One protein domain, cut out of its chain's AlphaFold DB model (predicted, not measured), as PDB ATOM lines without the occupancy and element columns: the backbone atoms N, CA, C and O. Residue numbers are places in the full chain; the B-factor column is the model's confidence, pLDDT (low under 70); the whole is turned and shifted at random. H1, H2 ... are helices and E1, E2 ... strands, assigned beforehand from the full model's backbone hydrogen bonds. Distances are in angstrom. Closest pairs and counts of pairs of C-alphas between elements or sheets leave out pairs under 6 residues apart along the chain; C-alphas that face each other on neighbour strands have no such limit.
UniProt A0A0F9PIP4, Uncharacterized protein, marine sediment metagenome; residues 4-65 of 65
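AT A GLANCE: This is residues 4 to 65 of the 65 residues of an uncharacterized protein of marine sediment metagenome (UniProt A0A0F9PIP4). A small twisted sheet of four short strands, E5, E1, E4 and E6 in that order, has the single helix H1 over one face, while the loop of residues 48 to 61 arcs past the other side. A separate hairpin, E2 and E3, sits off one end of it. The 62 printed residues hold E1, E2, E3, E4, H1, E5 and E6 in chain order; the larger sheet is mixed, and so is the class, helices and strands, with under half of the residues in named elements. The whole is compact, with a radius of gyration of the C-alphas of 10.3 A, and spans 25 by 22 by 18 A.

HOW THE PARTS SIT: Inner strands E1, residues 4 to 6, and E4, residues 25 to 28, are antiparallel, with N 5 and O 26 2.8 A apart. Edge strand E5, residues 45 to 47, is antiparallel to E1, with N 4 and O 47 2.8 A apart. Edge strand E6, residues 62 to 64, is parallel to E4, with N 63 and O 25 2.9 A apart. H1, residues 32 to 39, is on this sheet at a height of 8.7 A, over E1, slantwise to the strands at 44 degrees to E1 on the local plane; it is only just not over E5, on which 2 of its C-alphas fall. The closest C-alphas of H1 and E4 are those of Ala 35 and Val 28, 6.1 A apart. E4, H1 and E5 form a split strand-helix-strand unit, two strands running the same way with E1 between them, and its crossover is right-handed. In H1, 3 of 4 O i to N i+4 pairs are within hydrogen-bond range. E2, residues 13 to 15, and E3, residues 18 to 20, form an antiparallel hairpin, with N 13 and O 20 2.8 A apart. E2 and E4 are apart.

IN THESE COORDINATES: E1 begins at C-alpha 4, (-50.904, -14.643, 22.817). E4 is 9.6 A long and H1 11.1 A. E6 ends at C-alpha 64, (-49.042, -5.680, 21.043).

THE WHOLE: The C-alphas farthest apart, those of Gly 17 and Ser 51, are 27.2 A apart. The link from E5 to E6 is long, and the printed part has no cut. No printed residue is under 70 in pLDDT.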
ATOM      1  N   TYR A   4     -50.369 -15.353  21.666       97.06
ATOM      2  CA  TYR A   4     -50.904 -14.643  22.817       97.06
ATOM      3  C   TYR A   4     -50.200 -15.154  24.070       97.06
ATOM      4  O   TYR A   4     -50.321 -16.333  24.393       97.06
ATOM      5  N   ILE A   5     -49.466 -14.290  24.768       96.19
ATOM      6  CA  ILE A   5     -48.739 -14.644  25.992       96.19
ATOM      7  C   ILE A   5     -49.450 -14.041  27.197       96.19
ATOM      8  O   ILE A   5     -49.755 -12.848  27.222       96.19
ATOM      9  N   THR A   6     -49.688 -14.864  28.213       96.25
ATOM     10  CA  THR A   6     -50.243 -14.435  29.499       96.25
ATOM     11  C   THR A   6     -49.185 -14.532  30.588       96.25
ATOM     12  O   THR A   6     -48.213 -15.289  30.485       96.25
ATOM     13  N   PHE A   7     -49.366 -13.765  31.658       95.12
ATOM     14  CA  PHE A   7     -48.369 -13.623  32.713       95.12
ATOM     15  C   PHE A   7     -48.925 -14.055  34.064       95.12
ATOM     16  O   PHE A   7     -50.104 -13.883  34.369       95.12
ATOM     17  N   GLY A   8     -48.054 -14.642  34.882       89.38
ATOM     18  CA  GLY A   8     -48.386 -15.015  36.252       89.38
ATOM     19  C   GLY A   8     -48.356 -13.800  37.177       89.38
ATOM     20  O   GLY A   8     -47.851 -12.739  36.815       89.38
ATOM     21  N   GLN A   9     -48.825 -13.975  38.413       87.50
ATOM     22  CA  GLN A   9     -48.954 -12.894  39.403       87.50
ATOM     23  C   GLN A   9     -47.652 -12.113  39.668       87.50
ATOM     24  O   GLN A   9     -47.700 -10.934  39.995       87.50
ATOM     25  N   ILE A  10     -46.497 -12.767  39.520       88.38
ATOM     26  CA  ILE A  10     -45.166 -12.193  39.775       88.38
ATOM     27  C   ILE A  10     -44.359 -11.922  38.493       88.38
ATOM     28  O   ILE A  10     -43.192 -11.536  38.564       88.38
ATOM     29  N   HIS A  11     -44.933 -12.169  37.314       87.19
ATOM     30  CA  HIS A  11     -44.239 -12.017  36.036       87.19
ATOM     31  C   HIS A  11     -44.560 -10.647  35.441       87.19
ATOM     32  O   HIS A  11     -45.601 -10.473  34.817       87.19
ATOM     33  N   VAL A  12     -43.664  -9.679  35.650       92.56
ATOM     34  CA  VAL A  12     -43.757  -8.332  35.073       92.56
ATOM     35  C   VAL A  12     -42.580  -8.100  34.132       92.56
ATOM     36  O   VAL A  12     -41.433  -8.369  34.494       92.56
ATOM     37  N   HIS A  13     -42.863  -7.567  32.946       92.12
ATOM     38  CA  HIS A  13     -41.881  -7.188  31.932       92.12
ATOM     39  C   HIS A  13     -42.101  -5.760  31.457       92.12
ATOM     40  O   HIS A  13     -43.221  -5.258  31.455       92.12
ATOM     41  N   SER A  14     -41.023  -5.121  31.008       93.00
ATOM     42  CA  SER A  14     -41.072  -3.833  30.321       93.00
ATOM     43  C   SER A  14     -40.341  -3.964  28.992       93.00
ATOM     44  O   SER A  14     -39.121  -4.107  28.975       93.00
ATOM     45  N   ILE A  15     -41.084  -3.932  27.888       90.56
ATOM     46  CA  ILE A  15     -40.557  -4.104  26.527       90.56
ATOM     47  C   ILE A  15     -41.085  -2.950  25.682       90.56
ATOM     48  O   ILE A  15     -42.273  -2.645  25.735       90.56
ATOM     49  N   ASN A  16     -40.207  -2.265  24.942       90.12
ATOM     50  CA  ASN A  16     -40.568  -1.117  24.096       90.12
ATOM     51  C   ASN A  16     -41.385  -0.025  24.826       90.12
ATOM     52  O   ASN A  16     -42.276   0.592  24.247       90.12
ATOM     53  N   GLY A  17     -41.119   0.191  26.120       92.19
ATOM     54  CA  GLY A  17     -41.851   1.162  26.947       92.19
ATOM     55  C   GLY A  17     -43.263   0.729  27.368       92.19
ATOM     56  O   GLY A  17     -43.986   1.530  27.955       92.19
ATOM     57  N   LYS A  18     -43.662  -0.520  27.099       95.19
ATOM     58  CA  LYS A  18     -44.936  -1.110  27.532       95.19
ATOM     59  C   LYS A  18     -44.699  -2.087  28.674       95.19
ATOM     60  O   LYS A  18     -43.765  -2.887  28.635       95.19
ATOM     61  N   THR A  19     -45.583  -2.054  29.665       95.38
ATOM     62  CA  THR A  19     -45.573  -3.004  30.782       95.38
ATOM     63  C   THR A  19     -46.470  -4.192  30.476       95.38
ATOM     64  O   THR A  19     -47.653  -4.003  30.192       95.38
ATOM     65  N   PHE A  20     -45.934  -5.399  30.611       96.00
ATOM     66  CA  PHE A  20     -46.666  -6.653  30.484       96.00
ATOM     67  C   PHE A  20     -46.685  -7.369  31.830       96.00
ATOM     68  O   PHE A  20     -45.634  -7.593  32.424       96.00
ATOM     69  N   ASP A  21     -47.874  -7.682  32.322       95.81
ATOM     70  CA  ASP A  21     -48.116  -8.316  33.614       95.81
ATOM     71  C   ASP A  21     -49.400  -9.155  33.565       95.81
ATOM     72  O   ASP A  21     -50.017  -9.314  32.507       95.81
ATOM     73  N   LYS A  22     -49.796  -9.702  34.719       95.81
ATOM     74  CA  LYS A  22     -50.983 -10.551  34.886       95.81
ATOM     75  C   LYS A  22     -52.289  -9.950  34.354       95.81
ATOM     76  O   LYS A  22     -53.234 -10.695  34.141       95.81
ATOM     77  N   ASP A  23     -52.360  -8.629  34.184       97.06
ATOM     78  CA  ASP A  23     -53.594  -7.926  33.846       97.06
ATOM     79  C   ASP A  23     -53.748  -7.704  32.335       97.06
ATOM     80  O   ASP A  23     -54.723  -7.089  31.899       97.06
ATOM     81  N   CYS A  24     -52.809  -8.198  31.523       97.12
ATOM     82  CA  CYS A  24     -52.829  -8.075  30.070       97.12
ATOM     83  C   CYS A  24     -52.460  -9.387  29.368       97.12
ATOM     84  O   CYS A  24     -51.908 -10.314  29.963       97.12
ATOM     85  N   VAL A  25     -52.718  -9.418  28.064       97.31
ATOM     86  CA  VAL A  25     -52.246 -10.467  27.161       97.31
ATOM     87  C   VAL A  25     -51.338  -9.833  26.124       97.31
ATOM     88  O   VAL A  25     -51.767  -8.945  25.384       97.31
ATOM     89  N   ALA A  26     -50.083 -10.271  26.061       96.81
ATOM     90  CA  ALA A  26     -49.166  -9.802  25.034       96.81
ATOM     91  C   ALA A  26     -49.502 -10.467  23.698       96.81
ATOM     92  O   ALA A  26     -49.643 -11.686  23.629       96.81
ATOM     93  N   VAL A  27     -49.612  -9.669  22.641       97.31
ATOM     94  CA  VAL A  27     -49.815 -10.139  21.270       97.31
ATOM     95  C   VAL A  27     -48.496 -10.015  20.529       97.31
ATOM     96  O   VAL A  27     -47.949  -8.917  20.411       97.31
ATOM     97  N   VAL A  28     -47.980 -11.146  20.059       95.62
ATOM     98  CA  VAL A  28     -46.674 -11.247  19.407       95.62
ATOM     99  C   VAL A  28     -46.853 -11.869  18.032       95.62
ATOM    100  O   VAL A  28     -47.391 -12.967  17.919       95.62
ATOM    101  N   ASP A  29     -46.369 -11.208  16.985       95.38
ATOM    102  CA  ASP A  29     -46.422 -11.726  15.611       95.38
ATOM    103  C   ASP A  29     -45.227 -12.640  15.295       95.38
ATOM    104  O   ASP A  29     -44.533 -12.477  14.292       95.38
ATOM    105  N   LEU A  30     -44.985 -13.607  16.179       93.56
ATOM    106  CA  LEU A  30     -43.931 -14.614  16.076       93.56
ATOM    107  C   LEU A  30     -44.506 -16.011  16.361       93.56
ATOM    108  O   LEU A  30     -45.561 -16.118  16.991       93.56
ATOM    109  N   PRO A  31     -43.838 -17.091  15.915       92.25
ATOM    110  CA  PRO A  31     -44.137 -18.445  16.372       92.25
ATOM    111  C   PRO A  31     -44.022 -18.570  17.896       92.25
ATOM    112  O   PRO A  31     -43.288 -17.820  18.540       92.25
ATOM    113  N   GLU A  32     -44.707 -19.558  18.472       90.19
ATOM    114  CA  GLU A  32     -44.822 -19.706  19.926       90.19
ATOM    115  C   GLU A  32     -43.465 -19.790  20.643       90.19
ATOM    116  O   GLU A  32     -43.264 -19.114  21.651       90.19
ATOM    117  N   ASP A  33     -42.517 -20.563  20.107       91.00
ATOM    118  CA  ASP A  33     -41.186 -20.727  20.705       91.00
ATOM    119  C   ASP A  33     -40.399 -19.406  20.745       91.00
ATOM    120  O   ASP A  33     -39.767 -19.079  21.753       91.00
ATOM    121  N   GLU A  34     -40.487 -18.603  19.684       92.12
ATOM    122  CA  GLU A  34     -39.843 -17.289  19.596       92.12
ATOM    123  C   GLU A  34     -40.544 -16.255  20.490       92.12
ATOM    124  O   GLU A  34     -39.889 -15.486  21.198       92.12
ATOM    125  N   ALA A  35     -41.881 -16.271  20.527       91.56
ATOM    126  CA  ALA A  35     -42.669 -15.411  21.403       91.56
ATOM    127  C   ALA A  35     -42.378 -15.693  22.886       91.56
ATOM    128  O   ALA A  35     -42.243 -14.767  23.684       91.56
ATOM    129  N   ARG A  36     -42.218 -16.968  23.262       89.94
ATOM    130  CA  ARG A  36     -41.806 -17.367  24.616       89.94
ATOM    131  C   ARG A  36     -40.387 -16.905  24.931       89.94
ATOM    132  O   ARG A  36     -40.143 -16.428  26.037       89.94
ATOM    133  N   ALA A  37     -39.463 -16.989  23.972       90.94
ATOM    134  CA  ALA A  37     -38.094 -16.510  24.155       90.94
ATOM    135  C   ALA A  37     -38.034 -15.003  24.473       90.94
ATOM    136  O   ALA A  37     -37.222 -14.595  25.304       90.94
ATOM    137  N   LEU A  38     -38.939 -14.198  23.901       89.81
ATOM    138  CA  LEU A  38     -39.033 -12.753  24.148       89.81
ATOM    139  C   LEU A  38     -39.343 -12.403  25.617       89.81
ATOM    140  O   LEU A  38     -38.866 -11.389  26.124       89.81
ATOM    141  N   PHE A  39     -40.084 -13.264  26.321       88.75
ATOM    142  CA  PHE A  39     -40.415 -13.104  27.745       88.75
ATOM    143  C   PHE A  39     -39.589 -14.016  28.675       88.75
ATOM    144  O   PHE A  39     -39.789 -14.020  29.897       88.75
ATOM    145  N   MET A  40     -38.626 -14.765  28.118       82.25
ATOM    146  CA  MET A  40     -37.765 -15.723  28.825       82.25
ATOM    147  C   MET A  40     -38.603 -16.729  29.670       82.25
ATOM    148  O   MET A  40     -39.749 -16.984  29.307       82.25
ATOM    149  N   PRO A  41     -38.149 -17.343  30.793       77.44
ATOM    150  CA  PRO A  41     -39.004 -18.278  31.540       77.44
ATOM    151  C   PRO A  41     -40.076 -17.577  32.402       77.44
ATOM    152  O   PRO A  41     -40.689 -18.215  33.251       77.44
ATOM    153  N   LYS A  42     -40.300 -16.266  32.233       81.06
ATOM    154  CA  LYS A  42     -41.222 -15.461  33.050       81.06
ATOM    155  C   LYS A  42     -42.530 -15.177  32.306       81.06
ATOM    156  O   LYS A  42     -42.921 -14.027  32.138       81.06
ATOM    157  N   PHE A  43     -43.225 -16.221  31.881       87.44
ATOM    158  CA  PHE A  43     -44.605 -16.153  31.389       87.44
ATOM    159  C   PHE A  43     -45.432 -17.247  32.077       87.44
ATOM    160  O   PHE A  43     -44.886 -18.047  32.837       87.44
ATOM    161  N   HIS A  44     -46.753 -17.226  31.922       88.38
ATOM    162  CA  HIS A  44     -47.627 -18.260  32.478       88.38
ATOM    163  C   HIS A  44     -48.076 -19.245  31.407       88.38
ATOM    164  O   HIS A  44     -47.874 -20.446  31.565       88.38
ATOM    165  N   ASN A  45     -48.670 -18.734  30.327       92.88
ATOM    166  CA  ASN A  45     -49.187 -19.564  29.252       92.88
ATOM    167  C   ASN A  45     -49.046 -18.877  27.887       92.88
ATOM    168  O   ASN A  45     -48.830 -17.663  27.813       92.88
ATOM    169  N   SER A  46     -49.172 -19.665  26.824       93.94
ATOM    170  CA  SER A  46     -49.120 -19.238  25.428       93.94
ATOM    171  C   SER A  46     -50.276 -19.854  24.644       93.94
ATOM    172  O   SER A  46     -50.631 -21.011  24.845       93.94
ATOM    173  N   PHE A  47     -50.864 -19.076  23.737       94.44
ATOM    174  CA  PHE A  47     -51.952 -19.524  22.866       94.44
ATOM    175  C   PHE A  47     -51.693 -19.086  21.430       94.44
ATOM    176  O   PHE A  47     -51.104 -18.031  21.190       94.44
ATOM    177  N   THR A  48     -52.166 -19.872  20.469       94.75
ATOM    178  CA  THR A  48     -52.101 -19.549  19.032       94.75
ATOM    179  C   THR A  48     -53.473 -19.195  18.456       94.75
ATOM    180  O   THR A  48     -53.558 -18.616  17.375       94.75
ATOM    181  N   ASP A  49     -54.543 -19.461  19.209       94.00
ATOM    182  CA  ASP A  49     -55.904 -19.027  18.914       94.00
ATOM    183  C   ASP A  49     -56.389 -18.030  19.977       94.00
ATOM    184  O   ASP A  49     -56.403 -18.307  21.177       94.00
ATOM    185  N   LYS A  50     -56.833 -16.856  19.512       93.25
ATOM    186  CA  LYS A  50     -57.389 -15.791  20.351       93.25
ATOM    187  C   LYS A  50     -58.613 -16.252  21.141       93.25
ATOM    188  O   LYS A  50     -58.840 -15.751  22.238       93.25
ATOM    189  N   SER A  51     -59.408 -17.171  20.589       94.81
ATOM    190  CA  SER A  51     -60.647 -17.654  21.212       94.81
ATOM    191  C   SER A  51     -60.405 -18.415  22.520       94.81
ATOM    192  O   SER A  51     -61.297 -18.493  23.362       94.81
ATOM    193  N   GLN A  52     -59.186 -18.924  22.721       93.81
ATOM    194  CA  GLN A  52     -58.776 -19.640  23.929       93.81
ATOM    195  C   GLN A  52     -58.457 -18.700  25.099       93.81
ATOM    196  O   GLN A  52     -58.274 -19.151  26.229       93.81
ATOM    197  N   VAL A  53     -58.381 -17.394  24.836       95.06
ATOM    198  CA  VAL A  53     -58.076 -16.379  25.839       95.06
ATOM    199  C   VAL A  53     -59.377 -15.810  26.390       95.06
ATOM    200  O   VAL A  53     -60.054 -15.016  25.736       95.06
ATOM    201  N   ASP A  54     -59.697 -16.161  27.633       94.88
ATOM    202  CA  ASP A  54     -60.766 -15.493  28.370       94.88
ATOM    203  C   ASP A  54     -60.296 -14.101  28.812       94.88
ATOM    204  O   ASP A  54     -59.570 -13.932  29.794       94.88
ATOM    205  N   ILE A  55     -60.702 -13.088  28.044       95.06
ATOM    206  CA  ILE A  55     -60.292 -11.697  28.242       95.06
ATOM    207  C   ILE A  55     -60.796 -11.103  29.566       95.06
ATOM    208  O   ILE A  55     -60.265 -10.086  30.007       95.06
ATOM    209  N   SER A  56     -61.785 -11.724  30.222       96.44
ATOM    210  CA  SER A  56     -62.334 -11.224  31.489       96.44
ATOM    211  C   SER A  56     -61.312 -11.236  32.633       96.44
ATOM    212  O   SER A  56     -61.415 -10.422  33.550       96.44
ATOM    213  N   TYR A  57     -60.280 -12.086  32.546       94.81
ATOM    214  CA  TYR A  57     -59.169 -12.121  33.501       94.81
ATOM    215  C   TYR A  57     -58.105 -11.042  33.263       94.81
ATOM    216  O   TYR A  57     -57.257 -10.831  34.129       94.81
ATOM    217  N   TYR A  58     -58.132 -10.356  32.117       96.38
ATOM    218  CA  TYR A  58     -57.075  -9.442  31.684       96.38
ATOM    219  C   TYR A  58     -57.661  -8.044  31.439       96.38
ATOM    220  O   TYR A  58     -57.933  -7.674  30.294       96.38
ATOM    221  N   PRO A  59     -57.882  -7.238  32.493       97.00
ATOM    222  CA  PRO A  59     -58.600  -5.964  32.395       97.00
ATOM    223  C   PRO A  59     -57.905  -4.909  31.520       97.00
ATOM    224  O   PRO A  59     -58.554  -3.968  31.068       97.00
ATOM    225  N   ARG A  60     -56.603  -5.050  31.245       97.38
ATOM    226  CA  ARG A  60     -55.856  -4.195  30.304       97.38
ATOM    227  C   ARG A  60     -55.942  -4.691  28.858       97.38
ATOM    228  O   ARG A  60     -55.456  -4.021  27.952       97.38
ATOM    229  N   GLY A  61     -56.564  -5.847  28.643       97.19
ATOM    230  CA  GLY A  61     -56.817  -6.430  27.340       97.19
ATOM    231  C   GLY A  61     -55.555  -6.903  26.621       97.19
ATOM    232  O   GLY A  61     -54.562  -7.309  27.229       97.19
ATOM    233  N   PHE A  62     -55.626  -6.860  25.294       97.69
ATOM    234  CA  PHE A  62     -54.541  -7.244  24.400       97.69
ATOM    235  C   PHE A  62     -53.584  -6.072  24.173       97.69
ATOM    236  O   PHE A  62     -54.009  -4.990  23.770       97.69
ATOM    237  N   ILE A  63     -52.289  -6.303  24.378       97.44
ATOM    238  CA  ILE A  63     -51.233  -5.318  24.140       97.44
ATOM    239  C   ILE A  63     -50.243  -5.918  23.149       97.44
ATOM    240  O   ILE A  63     -49.630  -6.945  23.418       97.44
ATOM    241  N   HIS A  64     -50.064  -5.271  22.003       96.31
ATOM    242  CA  HIS A  64     -49.042  -5.680  21.043       96.31
ATOM    243  C   HIS A  64     -47.656  -5.348  21.587       96.31
ATOM    244  O   HIS A  64     -47.476  -4.256  22.136       96.31
ATOM    245  N   VAL A  65     -46.699  -6.264  21.438       91.00
ATOM    246  CA  VAL A  65     -45.283  -6.027  21.779       91.00
ATOM    247  C   VAL A  65     -44.688  -4.935  20.898       91.00
ATOM    248  O   VAL A  65     -44.916  -4.967  19.676       91.00
TER     249      VAL A  65